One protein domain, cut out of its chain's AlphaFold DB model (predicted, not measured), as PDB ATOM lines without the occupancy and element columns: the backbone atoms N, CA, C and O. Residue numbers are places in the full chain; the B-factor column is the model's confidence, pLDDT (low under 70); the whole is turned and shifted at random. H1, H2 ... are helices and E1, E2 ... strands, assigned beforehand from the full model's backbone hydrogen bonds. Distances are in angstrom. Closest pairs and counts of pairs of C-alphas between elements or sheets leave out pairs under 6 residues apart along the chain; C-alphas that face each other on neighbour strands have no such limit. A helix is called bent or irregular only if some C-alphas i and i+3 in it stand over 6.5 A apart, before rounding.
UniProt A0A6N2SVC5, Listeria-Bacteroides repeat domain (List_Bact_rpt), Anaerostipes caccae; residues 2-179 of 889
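What this domain is: This is residues 2 to 179 of the 889 residues of the protein "Listeria-Bacteroides repeat domain (List_Bact_rpt)" of Anaerostipes caccae (UniProt A0A6N2SVC5). With little regular structure, the printed part winds in stacked turns, short parallel strands E1 to E5 along one side; residues 5 to 10 stick out at one end, H1 lies at the other. The 178 residues include five named strands, in sheets E1 E2 and E3 E4 E5, then one named helix, a mixed class with 40 residues in named elements. It is compact, radius of gyration of the C-alphas 16.1 A, spanning 52 by 33 by 22 A.

How they stand to each other: Find E1, residues 56 to 61, parallel to E2, residues 78 to 84, with N 59 and O 81 2.9 A apart. From E2 to E3, residues 103 to 107, the closest C-alphas are those of Thr 80 and Asn 103, 5.7 A. E4, residues 124 to 129, is parallel to E3, N 129 to O 106 being 2.9 A, and to E5, residues 157 to 159, N 159 to O 128 being 2.8 A. H1, residues 165 to 177, only grazes this sheet, closest C-alphas Ile 158 and Phe 176, 7.8 A; 6 of 9 O i to N i+4 pairs are within hydrogen-bond range, and it is irregular, C-alphas 171 and 174 being 9.3 A apart.

Where its parts are: Find C-alpha 56 at (39.744, 31.380, -29.444), where E1 begins; E2 runs 17.9 A; H1 ends at C-alpha 177, (17.370, 23.563, -9.060).

The domain as a whole: The printed part has no cut; the links from E1 through E5 are long. Look for pLDDT under 70 at residues 2 to 12 and 149 to 153.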
ATOM      1  N   TYR A   2      47.517  36.526 -31.371       38.38
ATOM      2  CA  TYR A   2      47.257  37.946 -31.637       38.38
ATOM      3  C   TYR A   2      47.490  38.734 -30.346       38.38
ATOM      4  O   TYR A   2      46.581  38.993 -29.565       38.38
ATOM      5  N   ARG A   3      48.759  39.075 -30.110       38.56
ATOM      6  CA  ARG A   3      49.133  40.056 -29.090       38.56
ATOM      7  C   ARG A   3      48.562  41.425 -29.477       38.56
ATOM      8  O   ARG A   3      48.598  41.780 -30.655       38.56
ATOM      9  N   ILE A   4      48.113  42.206 -28.493       45.41
ATOM     10  CA  ILE A   4      47.548  43.560 -28.667       45.41
ATOM     11  C   ILE A   4      48.669  44.589 -28.963       45.41
ATOM     12  O   ILE A   4      48.818  45.591 -28.279       45.41
ATOM     13  N   TYR A   5      49.500  44.319 -29.977       45.84
ATOM     14  CA  TYR A   5      50.602  45.182 -30.421       45.84
ATOM     15  C   TYR A   5      50.679  45.212 -31.953       45.84
ATOM     16  O   TYR A   5      51.563  44.611 -32.567       45.84
ATOM     17  N   ARG A   6      49.785  45.973 -32.589       35.09
ATOM     18  CA  ARG A   6      50.137  46.658 -33.839       35.09
ATOM     19  C   ARG A   6      49.849  48.149 -33.694       35.09
ATOM     20  O   ARG A   6      48.726  48.600 -33.866       35.09
ATOM     21  N   ASN A   7      50.947  48.853 -33.419       36.66
ATOM     22  CA  ASN A   7      51.150  50.292 -33.260       36.66
ATOM     23  C   ASN A   7      50.784  50.942 -31.909       36.66
ATOM     24  O   ASN A   7      49.629  51.107 -31.542       36.66
ATOM     25  N   THR A   8      51.857  51.456 -31.290       35.34
ATOM     26  CA  THR A   8      51.983  52.432 -30.188       35.34
ATOM     27  C   THR A   8      51.868  51.949 -28.728       35.34
ATOM     28  O   THR A   8      50.855  51.425 -28.290       35.34
ATOM     29  N   CYS A   9      52.951  52.244 -27.986       34.09
ATOM     30  CA  CYS A   9      53.195  52.112 -26.540       34.09
ATOM     31  C   CYS A   9      53.406  50.704 -25.936       34.09
ATOM     32  O   CYS A   9      52.810  49.708 -26.331       34.09
ATOM     33  N   ALA A  10      54.338  50.641 -24.972       42.25
ATOM     34  CA  ALA A  10      54.825  49.412 -24.344       42.25
ATOM     35  C   ALA A  10      53.911  48.929 -23.191       42.25
ATOM     36  O   ALA A  10      53.354  49.756 -22.468       42.25
ATOM     37  N   PRO A  11      53.779  47.606 -22.965       52.75
ATOM     38  CA  PRO A  11      52.689  47.050 -22.152       52.75
ATOM     39  C   PRO A  11      52.804  47.129 -20.629       52.75
ATOM     40  O   PRO A  11      51.836  46.781 -19.959       52.75
ATOM     41  N   GLY A  12      53.930  47.572 -20.061       57.94
ATOM     42  CA  GLY A  12      54.128  47.547 -18.601       57.94
ATOM     43  C   GLY A  12      53.088  48.344 -17.794       57.94
ATOM     44  O   GLY A  12      52.869  48.052 -16.623       57.94
ATOM     45  N   ASN A  13      52.416  49.312 -18.430       76.44
ATOM     46  CA  ASN A  13      51.549  50.288 -17.764       76.44
ATOM     47  C   ASN A  13      50.067  50.230 -18.194       76.44
ATOM     48  O   ASN A  13      49.309  51.131 -17.837       76.44
ATOM     49  N   LEU A  14      49.621  49.217 -18.952       86.00
ATOM     50  CA  LEU A  14      48.204  49.119 -19.333       86.00
ATOM     51  C   LEU A  14      47.350  48.742 -18.111       86.00
ATOM     52  O   LEU A  14      47.313  47.581 -17.714       86.00
ATOM     53  N   LYS A  15      46.668  49.728 -17.518       91.56
ATOM     54  CA  LYS A  15      45.789  49.531 -16.351       91.56
ATOM     55  C   LYS A  15      44.326  49.290 -16.709       91.56
ATOM     56  O   LYS A  15      43.642  48.569 -15.992       91.56
ATOM     57  N   THR A  16      43.838  49.857 -17.807       93.88
ATOM     58  CA  THR A  16      42.427  49.763 -18.191       93.88
ATOM     59  C   THR A  16      42.272  49.429 -19.669       93.88
ATOM     60  O   THR A  16      43.042  49.885 -20.514       93.88
ATOM     61  N   ILE A  17      41.254  48.632 -19.978       95.88
ATOM     62  CA  ILE A  17      40.767  48.399 -21.338       95.88
ATOM     63  C   ILE A  17      39.385  49.041 -21.399       95.88
ATOM     64  O   ILE A  17      38.491  48.618 -20.676       95.88
ATOM     65  N   GLY A  18      39.230  50.105 -22.187       95.62
ATOM     66  CA  GLY A  18      38.011  50.918 -22.189       95.62
ATOM     67  C   GLY A  18      36.777  50.217 -22.765       95.62
ATOM     68  O   GLY A  18      36.871  49.175 -23.421       95.62
ATOM     69  N   ASP A  19      35.612  50.828 -22.550       97.81
ATOM     70  CA  ASP A  19      34.362  50.414 -23.190       97.81
ATOM     71  C   ASP A  19      34.531  50.361 -24.719       97.81
ATOM     72  O   ASP A  19      35.143  51.243 -25.322       97.81
ATOM     73  N   TYR A  20      33.986  49.317 -25.347       97.00
ATOM     74  CA  TYR A  20      34.048  49.061 -26.796       97.00
ATOM     75  C   TYR A  20      35.460  48.977 -27.431       97.00
ATOM     76  O   TYR A  20      35.550  48.923 -28.656       97.00
ATOM     77  N   ALA A  21      36.554  48.914 -26.655       93.31
ATOM     78  CA  ALA A  21      37.934  49.021 -27.166       93.31
ATOM     79  C   ALA A  21      38.292  48.069 -28.331       93.31
ATOM     80  O   ALA A  21      39.056  48.445 -29.221       93.31
ATOM     81  N   PHE A  22      37.729  46.858 -28.340       94.50
ATOM     82  CA  PHE A  22      37.853  45.843 -29.392       94.50
ATOM     83  C   PHE A  22      36.483  45.280 -29.821       94.50
ATOM     84  O   PHE A  22      36.382  44.119 -30.225       94.50
ATOM     85  N   PHE A  23      35.427  46.096 -29.742       94.94
ATOM     86  CA  PHE A  23      34.083  45.740 -30.204       94.94
ATOM     87  C   PHE A  23      34.066  45.441 -31.711       94.94
ATOM     88  O   PHE A  23      34.487  46.277 -32.508       94.94
ATOM     89  N   ASP A  24      33.585  44.254 -32.091       94.75
ATOM     90  CA  ASP A  24      33.425  43.791 -33.480       94.75
ATOM     91  C   ASP A  24      34.676  43.977 -34.381       94.75
ATOM     92  O   ASP A  24      34.586  44.099 -35.600       94.75
ATOM     93  N   VAL A  25      35.887  43.929 -33.802       87.88
ATOM     94  CA  VAL A  25      37.156  44.033 -34.567       87.88
ATOM     95  C   VAL A  25      37.495  42.729 -35.311       87.88
ATOM     96  O   VAL A  25      38.299  42.721 -36.240       87.88
ATOM     97  N   GLY A  26      36.902  41.600 -34.906       81.75
ATOM     98  CA  GLY A  26      37.051  40.311 -35.593       81.75
ATOM     99  C   GLY A  26      38.440  39.666 -35.524       81.75
ATOM    100  O   GLY A  26      38.721  38.754 -36.302       81.75
ATOM    101  N   LEU A  27      39.293  40.097 -34.588       85.12
ATOM    102  CA  LEU A  27      40.587  39.460 -34.324       85.12
ATOM    103  C   LEU A  27      40.405  37.988 -33.925       85.12
ATOM    104  O   LEU A  27      39.493  37.645 -33.175       85.12
ATOM    105  N   GLY A  28      41.290  37.128 -34.430       84.69
ATOM    106  CA  GLY A  28      41.300  35.695 -34.131       84.69
ATOM    107  C   GLY A  28      42.361  35.288 -33.106       84.69
ATOM    108  O   GLY A  28      43.232  36.070 -32.731       84.69
ATOM    109  N   GLY A  29      42.370  34.010 -32.724       89.00
ATOM    110  CA  GLY A  29      43.422  33.430 -31.882       89.00
ATOM    111  C   GLY A  29      43.245  33.691 -30.382       89.00
ATOM    112  O   GLY A  29      42.239  34.235 -29.940       89.00
ATOM    113  N   THR A  30      44.225  33.266 -29.583       90.94
ATOM    114  CA  THR A  30      44.196  33.413 -28.120       90.94
ATOM    115  C   THR A  30      44.306  34.874 -27.688       90.94
ATOM    116  O   THR A  30      45.267  35.560 -28.050       90.94
ATOM    117  N   LEU A  31      43.338  35.334 -26.886       92.62
ATOM    118  CA  LEU A  31      43.412  36.616 -26.189       92.62
ATOM    119  C   LEU A  31      44.378  36.497 -25.002       92.62
ATOM    120  O   LEU A  31      44.406  35.479 -24.313       92.62
ATOM    121  N   GLN A  32      45.179  37.534 -24.776       90.75
ATOM    122  CA  GLN A  32      46.101  37.644 -23.648       90.75
ATOM    123  C   GLN A  32      45.923  39.039 -23.049       90.75
ATOM    124  O   GLN A  32      46.234  40.036 -23.704       90.75
ATOM    125  N   ILE A  33      45.367  39.099 -21.840       90.88
ATOM    126  CA  ILE A  33      45.148  40.338 -21.089       90.88
ATOM    127  C   ILE A  33      46.381  40.530 -20.192       90.88
ATOM    128  O   ILE A  33      46.710  39.596 -19.470       90.88
ATOM    129  N   PRO A  34      47.087  41.676 -20.232       91.06
ATOM    130  CA  PRO A  34      48.268  41.878 -19.392       91.06
ATOM    131  C   PRO A  34      47.951  41.888 -17.890       91.06
ATOM    132  O   PRO A  34      47.001  42.544 -17.466       91.06
ATOM    133  N   ASP A  35      48.825  41.285 -17.084       90.50
ATOM    134  CA  ASP A  35      48.718  41.096 -15.619       90.50
ATOM    135  C   ASP A  35      48.709  42.399 -14.787       90.50
ATOM    136  O   ASP A  35      48.764  42.384 -13.558       90.50
ATOM    137  N   GLN A  36      48.707  43.552 -15.455       91.00
ATOM    138  CA  GLN A  36      48.625  44.883 -14.856       91.00
ATOM    139  C   GLN A  36      47.249  45.536 -15.047       91.00
ATOM    140  O   GLN A  36      47.000  46.584 -14.444       91.00
ATOM    141  N   VAL A  37      46.363  44.935 -15.850       94.94
ATOM    142  CA  VAL A  37      45.009  45.434 -16.114       94.94
ATOM    143  C   VAL A  37      44.133  45.221 -14.879       94.94
ATOM    144  O   VAL A  37      43.943  44.091 -14.432       94.94
ATOM    145  N   THR A  38      43.575  46.302 -14.341       96.19
ATOM    146  CA  THR A  38      42.639  46.284 -13.206       96.19
ATOM    147  C   THR A  38      41.178  46.435 -13.635       96.19
ATOM    148  O   THR A  38      40.278  46.069 -12.879       96.19
ATOM    149  N   SER A  39      40.913  46.928 -14.851       97.19
ATOM    150  CA  SER A  39      39.550  47.131 -15.360       97.19
ATOM    151  C   SER A  39      39.401  46.795 -16.844       97.19
ATOM    152  O   SER A  39      40.232  47.193 -17.665       97.19
ATOM    153  N   ILE A  40      38.317  46.096 -17.187       98.06
ATOM    154  CA  ILE A  40      37.914  45.779 -18.563       98.06
ATOM    155  C   ILE A  40      36.492  46.294 -18.783       98.06
ATOM    156  O   ILE A  40      35.570  45.857 -18.102       98.06
ATOM    157  N   GLY A  41      36.317  47.208 -19.732       98.06
ATOM    158  CA  GLY A  41      35.079  47.937 -19.978       98.06
ATOM    159  C   GLY A  41      33.938  47.121 -20.589       98.06
ATOM    160  O   GLY A  41      34.071  45.965 -21.004       98.06
ATOM    161  N   SER A  42      32.778  47.759 -20.667       98.44
ATOM    162  CA  SER A  42      31.562  47.189 -21.240       98.44
ATOM    163  C   SER A  42      31.714  46.994 -22.748       98.44
ATOM    164  O   SER A  42      32.212  47.864 -23.460       98.44
ATOM    165  N   ASN A  43      31.265  45.844 -23.255       98.00
ATOM    166  CA  ASN A  43      31.437  45.417 -24.654       98.00
ATOM    167  C   ASN A  43      32.909  45.386 -25.153       98.00
ATOM    168  O   ASN A  43      33.119  45.298 -26.362       98.00
ATOM    169  N   ALA A  44      33.920  45.456 -24.272       97.06
ATOM    170  CA  ALA A  44      35.320  45.703 -24.649       97.06
ATOM    171  C   ALA A  44      35.916  44.717 -25.670       97.06
ATOM    172  O   ALA A  44      36.763  45.123 -26.452       97.06
ATOM    173  N   PHE A  45      35.479  43.459 -25.696       96.94
ATOM    174  CA  PHE A  45      35.896  42.420 -26.650       96.94
ATOM    175  C   PHE A  45      34.697  41.729 -27.318       96.94
ATOM    176  O   PHE A  45      34.810  40.600 -27.799       96.94
ATOM    177  N   LYS A  46      33.519  42.358 -27.299       97.12
ATOM    178  CA  LYS A  46      32.278  41.746 -27.780       97.12
ATOM    179  C   LYS A  46      32.291  41.566 -29.298       97.12
ATOM    180  O   LYS A  46      32.678  42.475 -30.028       97.12
ATOM    181  N   ILE A  47      31.765  40.429 -29.743       95.56
ATOM    182  CA  ILE A  47      31.418  40.144 -31.135       95.56
ATOM    183  C   ILE A  47      29.888  40.068 -31.251       95.56
ATOM    184  O   ILE A  47      29.239  39.258 -30.587       95.56
ATOM    185  N   SER A  48      29.305  40.924 -32.080       93.81
ATOM    186  CA  SER A  48      27.890  40.927 -32.463       93.81
ATOM    187  C   SER A  48      27.703  40.370 -33.876       93.81
ATOM    188  O   SER A  48      26.716  39.675 -34.128       93.81
ATOM    189  N   ASP A  49      28.641  40.641 -34.789       90.69
ATOM    190  CA  ASP A  49      28.605  40.131 -36.161       90.69
ATOM    191  C   ASP A  49      29.098  38.676 -36.207       90.69
ATOM    192  O   ASP A  49      30.244  38.348 -35.899       90.69
ATOM    193  N   SER A  50      28.199  37.774 -36.604       84.88
ATOM    194  CA  SER A  50      28.449  36.334 -36.641       84.88
ATOM    195  C   SER A  50      29.411  35.881 -37.746       84.88
ATOM    196  O   SER A  50      29.832  34.723 -37.702       84.88
ATOM    197  N   SER A  51      29.760  36.759 -38.692       89.62
ATOM    198  CA  SER A  51      30.768  36.521 -39.732       89.62
ATOM    199  C   SER A  51      32.208  36.714 -39.236       89.62
ATOM    200  O   SER A  51      33.149  36.202 -39.848       89.62
ATOM    201  N   LEU A  52      32.395  37.408 -38.109       90.31
ATOM    202  CA  LEU A  52      33.709  37.694 -37.542       90.31
ATOM    203  C   LEU A  52      34.315  36.480 -36.821       90.31
ATOM    204  O   LEU A  52      33.626  35.651 -36.227       90.31
ATOM    205  N   VAL A  53      35.649  36.380 -36.855       87.50
ATOM    206  CA  VAL A  53      36.377  35.177 -36.410       87.50
ATOM    207  C   VAL A  53      36.313  34.971 -34.893       87.50
ATOM    208  O   VAL A  53      36.145  33.825 -34.462       87.50
ATOM    209  N   GLY A  54      36.463  36.058 -34.127       91.00
ATOM    210  CA  GLY A  54      36.487  36.084 -32.662       91.00
ATOM    211  C   GLY A  54      37.709  35.408 -32.023       91.00
ATOM    212  O   GLY A  54      38.394  34.578 -32.635       91.00
ATOM    213  N   PHE A  55      37.967  35.737 -30.756       94.25
ATOM    214  CA  PHE A  55      39.045  35.119 -29.985       94.25
ATOM    215  C   PHE A  55      38.753  33.639 -29.691       94.25
ATOM    216  O   PHE A  55      37.597  33.213 -29.631       94.25
ATOM    217  N   SER A  56      39.811  32.844 -29.518       95.00
ATOM    218  CA  SER A  56      39.744  31.380 -29.444       95.00
ATOM    219  C   SER A  56      40.560  30.769 -28.306       95.00
ATOM    220  O   SER A  56      41.685  31.208 -28.065       95.00
ATOM    221  N   GLY A  57      40.074  29.671 -27.726       94.88
ATOM    222  CA  GLY A  57      40.768  28.887 -26.699       94.88
ATOM    223  C   GLY A  57      40.430  29.325 -25.272       94.88
ATOM    224  O   GLY A  57      39.336  29.825 -25.015       94.88
ATOM    225  N   LYS A  58      41.366  29.115 -24.341       96.19
ATOM    226  CA  LYS A  58      41.239  29.532 -22.937       96.19
ATOM    227  C   LYS A  58      41.320  31.057 -22.820       96.19
ATOM    228  O   LYS A  58      42.257  31.662 -23.339       96.19
ATOM    229  N   LEU A  59      40.354  31.660 -22.131       97.06
ATOM    230  CA  LEU A  59      40.402  33.048 -21.678       97.06
ATOM    231  C   LEU A  59      40.874  33.085 -20.225       97.06
ATOM    232  O   LEU A  59      40.206  32.547 -19.348       97.06
ATOM    233  N   THR A  60      41.987  33.758 -19.970       96.50
ATOM    234  CA  THR A  60      42.480  34.009 -18.614       96.50
ATOM    235  C   THR A  60      42.110  35.433 -18.205       96.50
ATOM    236  O   THR A  60      42.421  36.379 -18.931       96.50
ATOM    237  N   ILE A  61      41.431  35.584 -17.068       97.31
ATOM    238  CA  ILE A  61      41.173  36.858 -16.390       97.31
ATOM    239  C   ILE A  61      42.266  37.031 -15.319       97.31
ATOM    240  O   ILE A  61      42.231  36.298 -14.323       97.31
ATOM    241  N   PRO A  62      43.237  37.951 -15.503       95.38
ATOM    242  CA  PRO A  62      44.392  38.046 -14.612       95.38
ATOM    243  C   PRO A  62      44.034  38.428 -13.177       95.38
ATOM    244  O   PRO A  62      43.064  39.148 -12.929       95.38
ATOM    245  N   ALA A  63      44.880  38.023 -12.229       96.00
ATOM    246  CA  ALA A  63      44.674  38.243 -10.794       96.00
ATOM    247  C   ALA A  63      44.562  39.727 -10.375       96.00
ATOM    248  O   ALA A  63      44.059  40.038  -9.292       96.00
ATOM    249  N   SER A  64      45.024  40.652 -11.221       95.38
ATOM    250  CA  SER A  64      44.923  42.100 -11.031       95.38
ATOM    251  C   SER A  64      43.539  42.683 -11.326       95.38
ATOM    252  O   SER A  64      43.280  43.810 -10.902       95.38
ATOM    253  N   VAL A  65      42.667  41.969 -12.049       97.56
ATOM    254  CA  VAL A  65      41.368  42.491 -12.503       97.56
ATOM    255  C   VAL A  65      40.407  42.645 -11.323       97.56
ATOM    256  O   VAL A  65      39.966  41.676 -10.710       97.56
ATOM    257  N   GLU A  66      40.050  43.893 -11.037       97.50
ATOM    258  CA  GLU A  66      39.118  44.302  -9.981       97.50
ATOM    259  C   GLU A  66      37.700  44.512 -10.532       97.50
ATOM    260  O   GLU A  66      36.715  44.357  -9.812       97.50
ATOM    261  N   SER A  67      37.576  44.845 -11.822       97.38
ATOM    262  CA  SER A  67      36.290  45.139 -12.461       97.38
ATOM    263  C   SER A  67      36.187  44.628 -13.900       97.38
ATOM    264  O   SER A  67      37.099  44.770 -14.714       97.38
ATOM    265  N   LEU A  68      35.015  44.072 -14.212       98.00
ATOM    266  CA  LEU A  68      34.551  43.774 -15.563       98.00
ATOM    267  C   LEU A  68      33.335  44.658 -15.875       98.00
ATOM    268  O   LEU A  68      32.553  44.975 -14.978       98.00
ATOM    269  N   GLY A  69      33.158  45.022 -17.142       98.12
ATOM    270  CA  GLY A  69      31.968  45.678 -17.673       98.12
ATOM    271  C   GLY A  69      30.977  44.680 -18.269       98.12
ATOM    272  O   GLY A  69      31.316  43.540 -18.597       98.12
ATOM    273  N   SER A  70      29.726  45.105 -18.430       98.12
ATOM    274  CA  SER A  70      28.677  44.250 -18.990       98.12
ATOM    275  C   SER A  70      28.988  43.851 -20.431       98.12
ATOM    276  O   SER A  70      29.518  44.633 -21.224       98.12
ATOM    277  N   VAL A  71      28.606  42.626 -20.797       98.12
ATOM    278  CA  VAL A  71      28.726  42.095 -22.166       98.12
ATOM    279  C   VAL A  71      30.182  42.006 -22.686       98.12
ATOM    280  O   VAL A  71      30.386  41.809 -23.881       98.12
ATOM    281  N   ALA A  72      31.200  42.140 -21.821       97.94
ATOM    282  CA  ALA A  72      32.597  42.374 -22.216       97.94
ATOM    283  C   ALA A  72      33.187  41.360 -23.214       97.94
ATOM    284  O   ALA A  72      33.856  41.792 -24.147       97.94
ATOM    285  N   PHE A  73      32.927  40.055 -23.073       98.00
ATOM    286  CA  PHE A  73      33.460  39.006 -23.961       98.00
ATOM    287  C   PHE A  73      32.383  38.323 -24.818       98.00
ATOM    288  O   PHE A  73      32.669  37.334 -25.494       98.00
ATOM    289  N   SER A  74      31.148  38.835 -24.813       96.81
ATOM    290  CA  SER A  74      30.004  38.181 -25.456       96.81
ATOM    291  C   SER A  74      30.244  37.897 -26.942       96.81
ATOM    292  O   SER A  74      30.837  38.705 -27.653       96.81
ATOM    293  N   GLY A  75      29.732  36.768 -27.428       95.19
ATOM    294  CA  GLY A  75      29.775  36.378 -28.842       95.19
ATOM    295  C   GLY A  75      31.101  35.801 -29.330       95.19
ATOM    296  O   GLY A  75      31.178  35.372 -30.480       95.19
ATOM    297  N   ASN A  76      32.127  35.701 -28.477       96.00
ATOM    298  CA  ASN A  76      33.366  34.993 -28.807       96.00
ATOM    299  C   ASN A  76      33.152  33.468 -28.789       96.00
ATOM    300  O   ASN A  76      33.608  32.748 -27.899       96.00
ATOM    301  N   LYS A  77      32.459  32.959 -29.813       93.81
ATOM    302  CA  LYS A  77      32.054  31.548 -29.980       93.81
ATOM    303  C   LYS A  77      33.203  30.534 -29.940       93.81
ATOM    304  O   LYS A  77      32.938  29.343 -29.822       93.81
ATOM    305  N   LYS A  78      34.460  30.975 -30.064       95.38
ATOM    306  CA  LYS A  78      35.652  30.114 -30.020       95.38
ATOM    307  C   LYS A  78      36.405  30.172 -28.687       95.38
ATOM    308  O   LYS A  78      37.336  29.387 -28.523       95.38
ATOM    309  N   ILE A  79      36.037  31.043 -27.740       96.62
ATOM    310  CA  ILE A  79      36.543  30.962 -26.360       96.62
ATOM    311  C   ILE A  79      35.899  29.736 -25.714       96.62
ATOM    312  O   ILE A  79      34.681  29.695 -25.560       96.62
ATOM    313  N   THR A  80      36.705  28.726 -25.390       96.62
ATOM    314  CA  THR A  80      36.249  27.387 -24.977       96.62
ATOM    315  C   THR A  80      36.279  27.157 -23.472       96.62
ATOM    316  O   THR A  80      35.582  26.275 -22.983       96.62
ATOM    317  N   SER A  81      37.054  27.942 -22.733       96.62
ATOM    318  CA  SER A  81      37.115  27.906 -21.271       96.62
ATOM    319  C   SER A  81      37.465  29.289 -20.732       96.62
ATOM    320  O   SER A  81      38.035  30.113 -21.454       96.62
ATOM    321  N   VAL A  82      37.113  29.551 -19.473       97.25
ATOM    322  CA  VAL A  82      37.522  30.754 -18.744       97.25
ATOM    323  C   VAL A  82      38.164  30.355 -17.420       97.25
ATOM    324  O   VAL A  82      37.670  29.470 -16.728       97.25
ATOM    325  N   GLU A  83      39.273  31.004 -17.098       96.44
ATOM    326  CA  GLU A  83      39.994  30.895 -15.834       96.44
ATOM    327  C   GLU A  83      40.115  32.282 -15.208       96.44
ATOM    328  O   GLU A  83      40.305  33.277 -15.910       96.44
ATOM    329  N   PHE A  84      40.024  32.335 -13.886       97.19
ATOM    330  CA  PHE A  84      40.220  33.538 -13.093       97.19
ATOM    331  C   PHE A  84      41.405  33.292 -12.159       97.19
ATOM    332  O   PHE A  84      41.347  32.394 -11.323       97.19
ATOM    333  N   GLU A  85      42.479  34.067 -12.293       95.00
ATOM    334  CA  GLU A  85      43.730  33.815 -11.555       95.00
ATOM    335  C   GLU A  85      43.766  34.448 -10.156       95.00
ATOM    336  O   GLU A  85      44.729  34.261  -9.413       95.00
ATOM    337  N   GLY A  86      42.748  35.224  -9.772       90.88
ATOM    338  CA  GLY A  86      42.750  35.922  -8.490       90.88
ATOM    339  C   GLY A  86      41.379  36.322  -7.964       90.88
ATOM    340  O   GLY A  86      40.360  36.256  -8.648       90.88
ATOM    341  N   ASN A  87      41.396  36.774  -6.710       93.25
ATOM    342  CA  ASN A  87      40.219  36.989  -5.864       93.25
ATOM    343  C   ASN A  87      39.930  38.482  -5.619       93.25
ATOM    344  O   ASN A  87      39.525  38.876  -4.527       93.25
ATOM    345  N   LYS A  88      40.195  39.333  -6.617       95.81
ATOM    346  CA  LYS A  88      39.875  40.770  -6.565       95.81
ATOM    347  C   LYS A  88      38.507  41.113  -7.155       95.81
ATOM    348  O   LYS A  88      37.913  42.122  -6.786       95.81
ATOM    349  N   LEU A  89      38.010  40.287  -8.073       96.56
ATOM    350  CA  LEU A  89      36.742  40.512  -8.754       96.56
ATOM    351  C   LEU A  89      35.571  40.210  -7.806       96.56
ATOM    352  O   LEU A  89      35.396  39.068  -7.381       96.56
ATOM    353  N   THR A  90      34.755  41.217  -7.497       96.56
ATOM    354  CA  THR A  90      33.617  41.089  -6.562       96.56
ATOM    355  C   THR A  90      32.283  40.774  -7.239       96.56
ATOM    356  O   THR A  90      31.338  40.340  -6.581       96.56
ATOM    357  N   GLN A  91      32.184  40.960  -8.558       97.56
ATOM    358  CA  GLN A  91      30.972  40.691  -9.334       97.56
ATOM    359  C   GLN A  91      31.298  40.239 -10.761       97.56
ATOM    360  O   GLN A  91      32.270  40.702 -11.356       97.56
ATOM    361  N   ILE A  92      30.437  39.403 -11.340       97.88
ATOM    362  CA  ILE A  92      30.424  39.103 -12.777       97.88
ATOM    363  C   ILE A  92      29.172  39.771 -13.376       97.88
ATOM    364  O   ILE A  92      28.064  39.286 -13.136       97.88
ATOM    365  N   PRO A  93      29.319  40.896 -14.105       97.88
ATOM    366  CA  PRO A  93      28.198  41.642 -14.683       97.88
ATOM    367  C   PRO A  93      27.358  40.869 -15.706       97.88
ATOM    368  O   PRO A  93      27.724  39.795 -16.178       97.88
ATOM    369  N   ASP A  94      26.244  41.476 -16.114       97.81
ATOM    370  CA  ASP A  94      25.314  40.907 -17.087       97.81
ATOM    371  C   ASP A  94      25.990  40.548 -18.428       97.81
ATOM    372  O   ASP A  94      26.730  41.331 -19.030       97.81
ATOM    373  N   SER A  95      25.657  39.360 -18.941       96.50
ATOM    374  CA  SER A  95      26.002  38.843 -20.276       96.50
ATOM    375  C   SER A  95      27.497  38.756 -20.620       96.50
ATOM    376  O   SER A  95      27.832  38.641 -21.797       96.50
ATOM    377  N   VAL A  96      28.405  38.798 -19.638       97.88
ATOM    378  CA  VAL A  96      29.865  38.870 -19.872       97.88
ATOM    379  C   VAL A  96      30.399  37.762 -20.789       97.88
ATOM    380  O   VAL A  96      31.180  38.082 -21.682       97.88
ATOM    381  N   PHE A  97      29.949  36.510 -20.634       96.94
ATOM    382  CA  PHE A  97      30.356  35.364 -21.469       96.94
ATOM    383  C   PHE A  97      29.219  34.811 -22.346       96.94
ATOM    384  O   PHE A  97      29.293  33.688 -22.852       96.94
ATOM    385  N   ARG A  98      28.160  35.601 -22.560       95.25
ATOM    386  CA  ARG A  98      27.001  35.206 -23.370       95.25
ATOM    387  C   ARG A  98      27.434  34.828 -24.790       95.25
ATOM    388  O   ARG A  98      28.261  35.515 -25.383       95.25
ATOM    389  N   TYR A  99      26.894  33.750 -25.357       93.94
ATOM    390  CA  TYR A  99      27.285  33.230 -26.682       93.94
ATOM    391  C   TYR A  99      28.782  32.871 -26.847       93.94
ATOM    392  O   TYR A  99      29.269  32.783 -27.978       93.94
ATOM    393  N   CYS A 100      29.536  32.666 -25.761       94.88
ATOM    394  CA  CYS A 100      30.888  32.104 -25.846       94.88
ATOM    395  C   CYS A 100      30.853  30.581 -26.042       94.88
ATOM    396  O   CYS A 100      29.918  29.899 -25.625       94.88
ATOM    397  N   GLY A 101      31.917  30.021 -26.619       94.38
ATOM    398  CA  GLY A 101      32.079  28.574 -26.829       94.38
ATOM    399  C   GLY A 101      32.403  27.759 -25.569       94.38
ATOM    400  O   GLY A 101      32.863  26.621 -25.699       94.38
ATOM    401  N   LEU A 102      32.207  28.340 -24.375       95.50
ATOM    402  CA  LEU A 102      32.573  27.751 -23.085       95.50
ATOM    403  C   LEU A 102      32.005  26.339 -22.965       95.50
ATOM    404  O   LEU A 102      30.829  26.136 -23.246       95.50
ATOM    405  N   ASN A 103      32.836  25.385 -22.563       94.00
ATOM    406  CA  ASN A 103      32.479  23.990 -22.333       94.00
ATOM    407  C   ASN A 103      33.242  23.440 -21.116       94.00
ATOM    408  O   ASN A 103      34.050  24.148 -20.518       94.00
ATOM    409  N   GLY A 104      32.939  22.203 -20.717       94.88
ATOM    410  CA  GLY A 104      33.520  21.601 -19.517       94.88
ATOM    411  C   GLY A 104      33.005  22.265 -18.237       94.88
ATOM    412  O   GLY A 104      31.793  22.478 -18.103       94.88
ATOM    413  N   ALA A 105      33.917  22.568 -17.314       96.62
ATOM    414  CA  ALA A 105      33.635  23.199 -16.030       96.62
ATOM    415  C   ALA A 105      34.179  24.638 -15.953       96.62
ATOM    416  O   ALA A 105      35.214  24.958 -16.536       96.62
ATOM    417  N   VAL A 106      33.498  25.501 -15.193       96.81
ATOM    418  CA  VAL A 106      33.976  26.844 -14.819       96.81
ATOM    419  C   VAL A 106      33.886  27.006 -13.306       96.81
ATOM    420  O   VAL A 106      32.836  26.756 -12.715       96.81
ATOM    421  N   VAL A 107      34.979  27.459 -12.691       97.69
ATOM    422  CA  VAL A 107      35.027  27.826 -11.272       97.69
ATOM    423  C   VAL A 107      34.930  29.341 -11.153       97.69
ATOM    424  O   VAL A 107      35.701  30.073 -11.771       97.69
ATOM    425  N   ILE A 108      33.958  29.812 -10.379       97.81
ATOM    426  CA  ILE A 108      33.764  31.232 -10.091       97.81
ATOM    427  C   ILE A 108      34.602  31.604  -8.850       97.81
ATOM    428  O   ILE A 108      34.547  30.870  -7.861       97.81
ATOM    429  N   PRO A 109      35.368  32.715  -8.856       97.06
ATOM    430  CA  PRO A 109      36.237  33.075  -7.735       97.06
ATOM    431  C   PRO A 109      35.485  33.241  -6.407       97.06
ATOM    432  O   PRO A 109      34.437  33.890  -6.400       97.06
ATOM    433  N   PRO A 110      36.048  32.778  -5.271       96.25
ATOM    434  CA  PRO A 110      35.516  33.010  -3.922       96.25
ATOM    435  C   PRO A 110      35.122  34.462  -3.600       96.25
ATOM    436  O   PRO A 110      34.204  34.697  -2.819       96.25
ATOM    437  N   SER A 111      35.788  35.448  -4.209       96.56
ATOM    438  CA  SER A 111      35.491  36.873  -4.024       96.56
ATOM    439  C   SER A 111      34.211  37.357  -4.711       96.56
ATOM    440  O   SER A 111      33.726  38.437  -4.379       96.56
ATOM    441  N   VAL A 112      33.663  36.608  -5.674       97.88
ATOM    442  CA  VAL A 112      32.483  37.026  -6.441       97.88
ATOM    443  C   VAL A 112      31.223  36.833  -5.601       97.88
ATOM    444  O   VAL A 112      30.800  35.715  -5.335       97.88
ATOM    445  N   GLN A 113      30.585  37.942  -5.239       97.06
ATOM    446  CA  GLN A 113      29.376  37.979  -4.410       97.06
ATOM    447  C   GLN A 113      28.140  38.476  -5.178       97.06
ATOM    448  O   GLN A 113      27.108  38.777  -4.579       97.06
ATOM    449  N   LYS A 114      28.232  38.571  -6.511       97.88
ATOM    450  CA  LYS A 114      27.126  38.940  -7.405       97.88
ATOM    451  C   LYS A 114      27.364  38.430  -8.826       97.88
ATOM    452  O   LYS A 114      28.347  38.808  -9.466       97.88
ATOM    453  N   ILE A 115      26.442  37.625  -9.344       97.56
ATOM    454  CA  ILE A 115      26.476  37.070 -10.702       97.56
ATOM    455  C   ILE A 115      25.238  37.557 -11.468       97.56
ATOM    456  O   ILE A 115      24.100  37.321 -11.062       97.56
ATOM    457  N   GLY A 116      25.469  38.268 -12.571       95.88
ATOM    458  CA  GLY A 116      24.441  38.945 -13.360       95.88
ATOM    459  C   GLY A 116      23.520  38.030 -14.176       95.88
ATOM    460  O   GLY A 116      23.561  36.797 -14.102       95.88
ATOM    461  N   ARG A 117      22.681  38.654 -15.005       94.50
ATOM    462  CA  ARG A 117      21.792  37.987 -15.973       94.50
ATOM    463  C   ARG A 117      22.554  37.522 -17.207       94.50
ATOM    464  O   ARG A 117      23.430  38.224 -17.702       94.50
ATOM    465  N   ASN A 118      22.144  36.387 -17.764       94.31
ATOM    466  CA  ASN A 118      22.606  35.828 -19.038       94.31
ATOM    467  C   ASN A 118      24.133  35.645 -19.150       94.31
ATOM    468  O   ASN A 118      24.652  35.564 -20.261       94.31
ATOM    469  N   VAL A 119      24.863  35.592 -18.028       95.81
ATOM    470  CA  VAL A 119      26.335  35.510 -17.985       95.81
ATOM    471  C   VAL A 119      26.851  34.334 -18.808       95.81
ATOM    472  O   VAL A 119      27.800  34.507 -19.567       95.81
ATOM    473  N   PHE A 120      26.189  33.180 -18.690       94.31
ATOM    474  CA  PHE A 120      26.530  31.934 -19.385       94.31
ATOM    475  C   PHE A 120      25.432  31.480 -20.364       94.31
ATOM    476  O   PHE A 120      25.412  30.317 -20.776       94.31
ATOM    477  N   ASP A 121      24.514  32.379 -20.740       93.06
ATOM    478  CA  ASP A 121      23.462  32.082 -21.719       93.06
ATOM    479  C   ASP A 121      24.076  31.677 -23.068       93.06
ATOM    480  O   ASP A 121      25.000  32.319 -23.582       93.06
ATOM    481  N   SER A 122      23.519  30.609 -23.642       92.00
ATOM    482  CA  SER A 122      23.887  30.068 -24.950       92.00
ATOM    483  C   SER A 122      25.366  29.667 -25.054       92.00
ATOM    484  O   SER A 122      26.021  29.903 -26.070       92.00
ATOM    485  N   THR A 123      25.876  29.039 -23.989       93.06
ATOM    486  CA  THR A 123      27.187  28.374 -23.922       93.06
ATOM    487  C   THR A 123      27.039  26.841 -23.936       93.06
ATOM    488  O   THR A 123      25.953  26.302 -23.711       93.06
ATOM    489  N   ASN A 124      28.140  26.117 -24.161       94.00
ATOM    490  CA  ASN A 124      28.212  24.651 -24.067       94.00
ATOM    491  C   ASN A 124      28.678  24.163 -22.675       94.00
ATOM    492  O   ASN A 124      29.122  23.020 -22.538       94.00
ATOM    493  N   LEU A 125      28.621  25.027 -21.653       93.44
ATOM    494  CA  LEU A 125      29.112  24.747 -20.307       93.44
ATOM    495  C   LEU A 125      28.339  23.572 -19.698       93.44
ATOM    496  O   LEU A 125      27.111  23.567 -19.756       93.44
ATOM    497  N   LYS A 126      29.043  22.595 -19.116       95.38
ATOM    498  CA  LYS A 126      28.437  21.431 -18.448       95.38
ATOM    499  C   LYS A 126      28.344  21.634 -16.937       95.38
ATOM    500  O   LYS A 126      27.302  21.358 -16.348       95.38
ATOM    501  N   THR A 127      29.386  22.173 -16.314       97.00
ATOM    502  CA  THR A 127      29.437  22.350 -14.858       97.00
ATOM    503  C   THR A 127      29.844  23.767 -14.486       97.00
ATOM    504  O   THR A 127      30.700  24.371 -15.129       97.00
ATOM    505  N   ILE A 128      29.243  24.303 -13.430       96.88
ATOM    506  CA  ILE A 128      29.684  25.552 -12.812       96.88
ATOM    507  C   ILE A 128      29.821  25.365 -11.305       96.88
ATOM    508  O   ILE A 128      28.921  24.818 -10.672       96.88
ATOM    509  N   TYR A 129      30.935  25.831 -10.747       98.25
ATOM    510  CA  TYR A 129      31.157  25.916  -9.307       98.25
ATOM    511  C   TYR A 129      30.921  27.357  -8.873       98.25
ATOM    512  O   TYR A 129      31.656  28.262  -9.276       98.25
ATOM    513  N   LEU A 130      29.865  27.567  -8.094       98.00
ATOM    514  CA  LEU A 130      29.559  28.840  -7.452       98.00
ATOM    515  C   LEU A 130      30.431  28.998  -6.195       98.00
ATOM    516  O   LEU A 130      30.699  27.999  -5.525       98.00
ATOM    517  N   PRO A 131      30.849  30.226  -5.844       96.75
ATOM    518  CA  PRO A 131      31.584  30.463  -4.609       96.75
ATOM    519  C   PRO A 131      30.634  30.381  -3.405       96.75
ATOM    520  O   PRO A 131      29.417  30.262  -3.562       96.75
ATOM    521  N   LYS A 132      31.170  30.474  -2.186       96.19
ATOM    522  CA  LYS A 132      30.343  30.638  -0.986       96.19
ATOM    523  C   LYS A 132      29.837  32.078  -0.875       96.19
ATOM    524  O   LYS A 132      30.592  33.017  -1.145       96.19
ATOM    525  N   ARG A 133      28.598  32.271  -0.422       95.62
ATOM    526  CA  ARG A 133      28.098  33.594  -0.016       95.62
ATOM    527  C   ARG A 133      28.808  34.040   1.259       95.62
ATOM    528  O   ARG A 133      28.818  33.325   2.257       95.62
ATOM    529  N   THR A 134      29.396  35.234   1.244       94.19
ATOM    530  CA  THR A 134      29.994  35.847   2.446       94.19
ATOM    531  C   THR A 134      28.952  36.483   3.366       94.19
ATOM    532  O   THR A 134      29.275  36.855   4.488       94.19
ATOM    533  N   ASP A 135      27.722  36.643   2.879       92.31
ATOM    534  CA  ASP A 135      26.588  37.241   3.581       92.31
ATOM    535  C   ASP A 135      25.320  36.435   3.262       92.31
ATOM    536  O   ASP A 135      24.869  36.374   2.113       92.31
ATOM    537  N   GLU A 136      24.736  35.815   4.287       89.31
ATOM    538  CA  GLU A 136      23.530  34.990   4.175       89.31
ATOM    539  C   GLU A 136      22.271  35.794   3.811       89.31
ATOM    540  O   GLU A 136      21.294  35.209   3.332       89.31
ATOM    541  N   SER A 137      22.294  37.123   3.948       89.38
ATOM    542  CA  SER A 137      21.210  38.025   3.535       89.38
ATOM    543  C   SER A 137      21.313  38.490   2.074       89.38
ATOM    544  O   SER A 137      20.334  38.986   1.512       89.38
ATOM    545  N   ASN A 138      22.459  38.283   1.412       90.69
ATOM    546  CA  ASN A 138      22.695  38.733   0.041       90.69
ATOM    547  C   ASN A 138      21.826  37.955  -0.968       90.69
ATOM    548  O   ASN A 138      22.174  36.847  -1.391       90.69
ATOM    549  N   THR A 139      20.702  38.552  -1.370       85.12
ATOM    550  CA  THR A 139      19.776  38.039  -2.398       85.12
ATOM    551  C   THR A 139      20.221  38.342  -3.832       85.12
ATOM    552  O   THR A 139      19.659  37.796  -4.777       85.12
ATOM    553  N   ALA A 140      21.243  39.186  -4.018       89.12
ATOM    554  CA  ALA A 140      21.804  39.531  -5.326       89.12
ATOM    555  C   ALA A 140      22.949  38.597  -5.765       89.12
ATOM    556  O   ALA A 140      23.516  38.795  -6.841       89.12
ATOM    557  N   PHE A 141      23.288  37.594  -4.948       95.31
ATOM    558  CA  PHE A 141      24.410  36.682  -5.162       95.31
ATOM    559  C   PHE A 141      24.413  36.009  -6.539       95.31
ATOM    560  O   PHE A 141      25.416  36.037  -7.249       95.31
ATOM    561  N   ILE A 142      23.276  35.442  -6.932       95.00
ATOM    562  CA  ILE A 142      23.054  34.845  -8.247       95.00
ATOM    563  C   ILE A 142      21.712  35.332  -8.780       95.00
ATOM    564  O   ILE A 142      20.809  35.637  -8.005       95.00
ATOM    565  N   ASN A 143      21.564  35.433 -10.097       93.06
ATOM    566  CA  ASN A 143      20.309  35.843 -10.708       93.06
ATOM    567  C   ASN A 143      19.550  34.638 -11.283       93.06
ATOM    568  O   ASN A 143      20.151  33.737 -11.863       93.06
ATOM    569  N   SER A 144      18.216  34.655 -11.219       91.19
ATOM    570  CA  SER A 144      17.368  33.632 -11.855       91.19
ATOM    571  C   SER A 144      17.658  33.458 -13.353       91.19
ATOM    572  O   SER A 144      17.582  32.353 -13.882       91.19
ATOM    573  N   GLY A 145      18.057  34.537 -14.034       91.38
ATOM    574  CA  GLY A 145      18.464  34.534 -15.437       91.38
ATOM    575  C   GLY A 145      19.955  34.286 -15.697       91.38
ATOM    576  O   GLY A 145      20.370  34.455 -16.840       91.38
ATOM    577  N   THR A 146      20.796  33.939 -14.712       93.00
ATOM    578  CA  THR A 146      22.265  33.804 -14.893       93.00
ATOM    579  C   THR A 146      22.656  32.871 -16.047       93.00
ATOM    580  O   THR A 146      23.590  33.174 -16.796       93.00
ATOM    581  N   PHE A 147      21.903  31.787 -16.246       92.12
ATOM    582  CA  PHE A 147      22.143  30.768 -17.277       92.12
ATOM    583  C   PHE A 147      21.275  30.932 -18.542       92.12
ATOM    584  O   PHE A 147      21.276  30.054 -19.402       92.12
ATOM    585  N   GLY A 148      20.561  32.057 -18.673       86.62
ATOM    586  CA  GLY A 148      19.612  32.314 -19.758       86.62
ATOM    587  C   GLY A 148      18.182  31.859 -19.449       86.62
ATOM    588  O   GLY A 148      17.936  31.088 -18.526       86.62
ATOM    589  N   THR A 149      17.223  32.364 -20.230       69.69
ATOM    590  CA  THR A 149      15.775  32.151 -20.023       69.69
ATOM    591  C   THR A 149      15.163  31.054 -20.897       69.69
ATOM    592  O   THR A 149      13.977  30.768 -20.774       69.69
ATOM    593  N   PHE A 150      15.941  30.460 -21.805       60.22
ATOM    594  CA  PHE A 150      15.479  29.432 -22.742       60.22
ATOM    595  C   PHE A 150      16.283  28.137 -22.568       60.22
ATOM    596  O   PHE A 150      17.415  28.150 -22.088       60.22
ATOM    597  N   SER A 151      15.695  27.008 -22.961       53.38
ATOM    598  CA  SER A 151      16.092  25.624 -22.632       53.38
ATOM    599  C   SER A 151      17.459  25.136 -23.149       53.38
ATOM    600  O   SER A 151      17.751  23.944 -23.085       53.38
ATOM    601  N   ASN A 152      18.320  26.023 -23.649       52.88
ATOM    602  CA  ASN A 152      19.508  25.673 -24.430       52.88
ATOM    603  C   ASN A 152      20.796  25.469 -23.602       52.88
ATOM    604  O   ASN A 152      21.877  25.307 -24.165       52.88
ATOM    605  N   SER A 153      20.714  25.471 -22.266       64.62
ATOM    606  CA  SER A 153      21.876  25.217 -21.405       64.62
ATOM    607  C   SER A 153      22.341  23.757 -21.536       64.62
ATOM    608  O   SER A 153      21.620  22.847 -21.109       64.62
ATOM    609  N   LYS A 154      23.568  23.521 -22.016       87.81
ATOM    610  CA  LYS A 154      24.237  22.201 -21.928       87.81
ATOM    611  C   LYS A 154      24.641  21.810 -20.498       87.81
ATOM    612  O   LYS A 154      25.145  20.711 -20.287       87.81
ATOM    613  N   LEU A 155      24.361  22.692 -19.541       91.69
ATOM    614  CA  LEU A 155      24.633  22.548 -18.121       91.69
ATOM    615  C   LEU A 155      23.989  21.267 -17.579       91.69
ATOM    616  O   LEU A 155      22.773  21.090 -17.685       91.69
ATOM    617  N   THR A 156      24.807  20.389 -17.017       93.19
ATOM    618  CA  THR A 156      24.437  19.152 -16.322       93.19
ATOM    619  C   THR A 156      24.424  19.352 -14.811       93.19
ATOM    620  O   THR A 156      23.559  18.785 -14.154       93.19
ATOM    621  N   ALA A 157      25.312  20.198 -14.272       95.88
ATOM    622  CA  ALA A 157      25.433  20.436 -12.833       95.88
ATOM    623  C   ALA A 157      25.749  21.900 -12.471       95.88
ATOM    624  O   ALA A 157      26.530  22.579 -13.141       95.88
ATOM    625  N   ILE A 158      25.178  22.360 -11.359       97.06
ATOM    626  CA  ILE A 158      25.512  23.605 -10.659       97.06
ATOM    627  C   ILE A 158      25.957  23.202  -9.257       97.06
ATOM    628  O   ILE A 158      25.141  22.767  -8.447       97.06
ATOM    629  N   VAL A 159      27.248  23.323  -8.974       98.25
ATOM    630  CA  VAL A 159      27.818  22.995  -7.667       98.25
ATOM    631  C   VAL A 159      27.858  24.266  -6.827       98.25
ATOM    632  O   VAL A 159      28.343  25.305  -7.275       98.25
ATOM    633  N   CYS A 160      27.318  24.200  -5.617       97.88
ATOM    634  CA  CYS A 160      27.285  25.295  -4.650       97.88
ATOM    635  C   CYS A 160      27.714  24.798  -3.262       97.88
ATOM    636  O   CYS A 160      27.962  23.607  -3.072       97.88
ATOM    637  N   HIS A 161      27.805  25.700  -2.287       97.38
ATOM    638  CA  HIS A 161      28.034  25.321  -0.894       97.38
ATOM    639  C   HIS A 161      26.744  24.812  -0.231       97.38
ATOM    640  O   HIS A 161      25.645  25.268  -0.553       97.38
ATOM    641  N   LYS A 162      26.885  23.882   0.724       96.44
ATOM    642  CA  LYS A 162      25.779  23.235   1.456       96.44
ATOM    643  C   LYS A 162      24.839  24.246   2.118       96.44
ATOM    644  O   LYS A 162      23.623  24.077   2.060       96.44
ATOM    645  N   GLU A 163      25.398  25.321   2.671       95.50
ATOM    646  CA  GLU A 163      24.647  26.411   3.311       95.50
ATOM    647  C   GLU A 163      23.827  27.235   2.297       95.50
ATOM    648  O   GLU A 163      22.710  27.661   2.585       95.50
ATOM    649  N   ASP A 164      24.344  27.406   1.078       96.44
ATOM    650  CA  ASP A 164      23.735  28.242   0.038       96.44
ATOM    651  C   ASP A 164      22.736  27.490  -0.852       96.44
ATOM    652  O   ASP A 164      21.948  28.118  -1.565       96.44
ATOM    653  N   PHE A 165      22.721  26.155  -0.792       96.19
ATOM    654  CA  PHE A 165      21.910  25.279  -1.644       96.19
ATOM    655  C   PHE A 165      20.436  25.702  -1.747       96.19
ATOM    656  O   PHE A 165      19.880  25.761  -2.845       96.19
ATOM    657  N   SER A 166      19.798  26.037  -0.619       94.06
ATOM    658  CA  SER A 166      18.384  26.440  -0.586       94.06
ATOM    659  C   SER A 166      18.141  27.777  -1.304       94.06
ATOM    660  O   SER A 166      17.201  27.914  -2.096       94.06
ATOM    661  N   VAL A 167      19.027  28.757  -1.095       94.56
ATOM    662  CA  VAL A 167      18.952  30.081  -1.732       94.56
ATOM    663  C   VAL A 167      19.245  29.980  -3.230       94.56
ATOM    664  O   VAL A 167      18.517  30.553  -4.040       94.56
ATOM    665  N   VAL A 168      20.246  29.190  -3.633       95.81
ATOM    666  CA  VAL A 168      20.571  28.955  -5.051       95.81
ATOM    667  C   VAL A 168      19.414  28.244  -5.765       95.81
ATOM    668  O   VAL A 168      18.995  28.680  -6.837       95.81
ATOM    669  N   CYS A 169      18.838  27.196  -5.168       94.75
ATOM    670  CA  CYS A 169      17.702  26.469  -5.742       94.75
ATOM    671  C   CYS A 169      16.432  27.321  -5.867       94.75
ATOM    672  O   CYS A 169      15.770  27.271  -6.905       94.75
ATOM    673  N   SER A 170      16.084  28.101  -4.839       93.69
ATOM    674  CA  SER A 170      14.915  28.993  -4.887       93.69
ATOM    675  C   SER A 170      15.095  30.127  -5.900       93.69
ATOM    676  O   SER A 170      14.170  30.415  -6.656       93.69
ATOM    677  N   THR A 171      16.297  30.705  -5.993       94.44
ATOM    678  CA  THR A 171      16.596  31.800  -6.932       94.44
ATOM    679  C   THR A 171      16.603  31.342  -8.390       94.44
ATOM    680  O   THR A 171      16.077  32.039  -9.255       94.44
ATOM    681  N   LEU A 172      17.181  30.176  -8.692       91.38
ATOM    682  CA  LEU A 172      17.306  29.681 -10.070       91.38
ATOM    683  C   LEU A 172      16.048  28.971 -10.606       91.38
ATOM    684  O   LEU A 172      15.953  28.706 -11.807       91.38
ATOM    685  N   GLY A 173      15.079  28.662  -9.742       87.50
ATOM    686  CA  GLY A 173      13.816  28.033 -10.124       87.50
ATOM    687  C   GLY A 173      13.934  26.563 -10.557       87.50
ATOM    688  O   GLY A 173      15.012  25.973 -10.634       87.50
ATOM    689  N   SER A 174      12.784  25.949 -10.850       86.81
ATOM    690  CA  SER A 174      12.625  24.490 -11.010       86.81
ATOM    691  C   SER A 174      13.405  23.848 -12.166       86.81
ATOM    692  O   SER A 174      13.640  22.639 -12.142       86.81
ATOM    693  N   GLN A 175      13.802  24.628 -13.177       85.75
ATOM    694  CA  GLN A 175      14.613  24.164 -14.310       85.75
ATOM    695  C   GLN A 175      16.058  23.865 -13.893       85.75
ATOM    696  O   GLN A 175      16.642  22.874 -14.335       85.75
ATOM    697  N   PHE A 176      16.635  24.740 -13.071       91.31
ATOM    698  CA  PHE A 176      18.043  24.693 -12.692       91.31
ATOM    699  C   PHE A 176      18.243  24.093 -11.302       91.31
ATOM    700  O   PHE A 176      19.237  23.410 -11.107       91.31
ATOM    701  N   SER A 177      17.283  24.212 -10.377       91.88
ATOM    702  CA  SER A 177      17.370  23.563  -9.060       91.88
ATOM    703  C   SER A 177      17.484  22.036  -9.147       91.88
ATOM    704  O   SER A 177      18.180  21.435  -8.343       91.88
ATOM    705  N   LYS A 178      16.902  21.404 -10.176       92.38
ATOM    706  CA  LYS A 178      17.084  19.969 -10.498       92.38
ATOM    707  C   LYS A 178      18.480  19.603 -11.028       92.38
ATOM    708  O   LYS A 178      18.748  18.431 -11.258       92.38
ATOM    709  N   LYS A 179      19.323  20.602 -11.287       93.81
ATOM    710  CA  LYS A 179      20.733  20.487 -11.688       93.81
ATOM    711  C   LYS A 179      21.672  21.015 -10.598       93.81
ATOM    712  O   LYS A 179      22.883  20.862 -10.717       93.81
TER     713      LYS A 179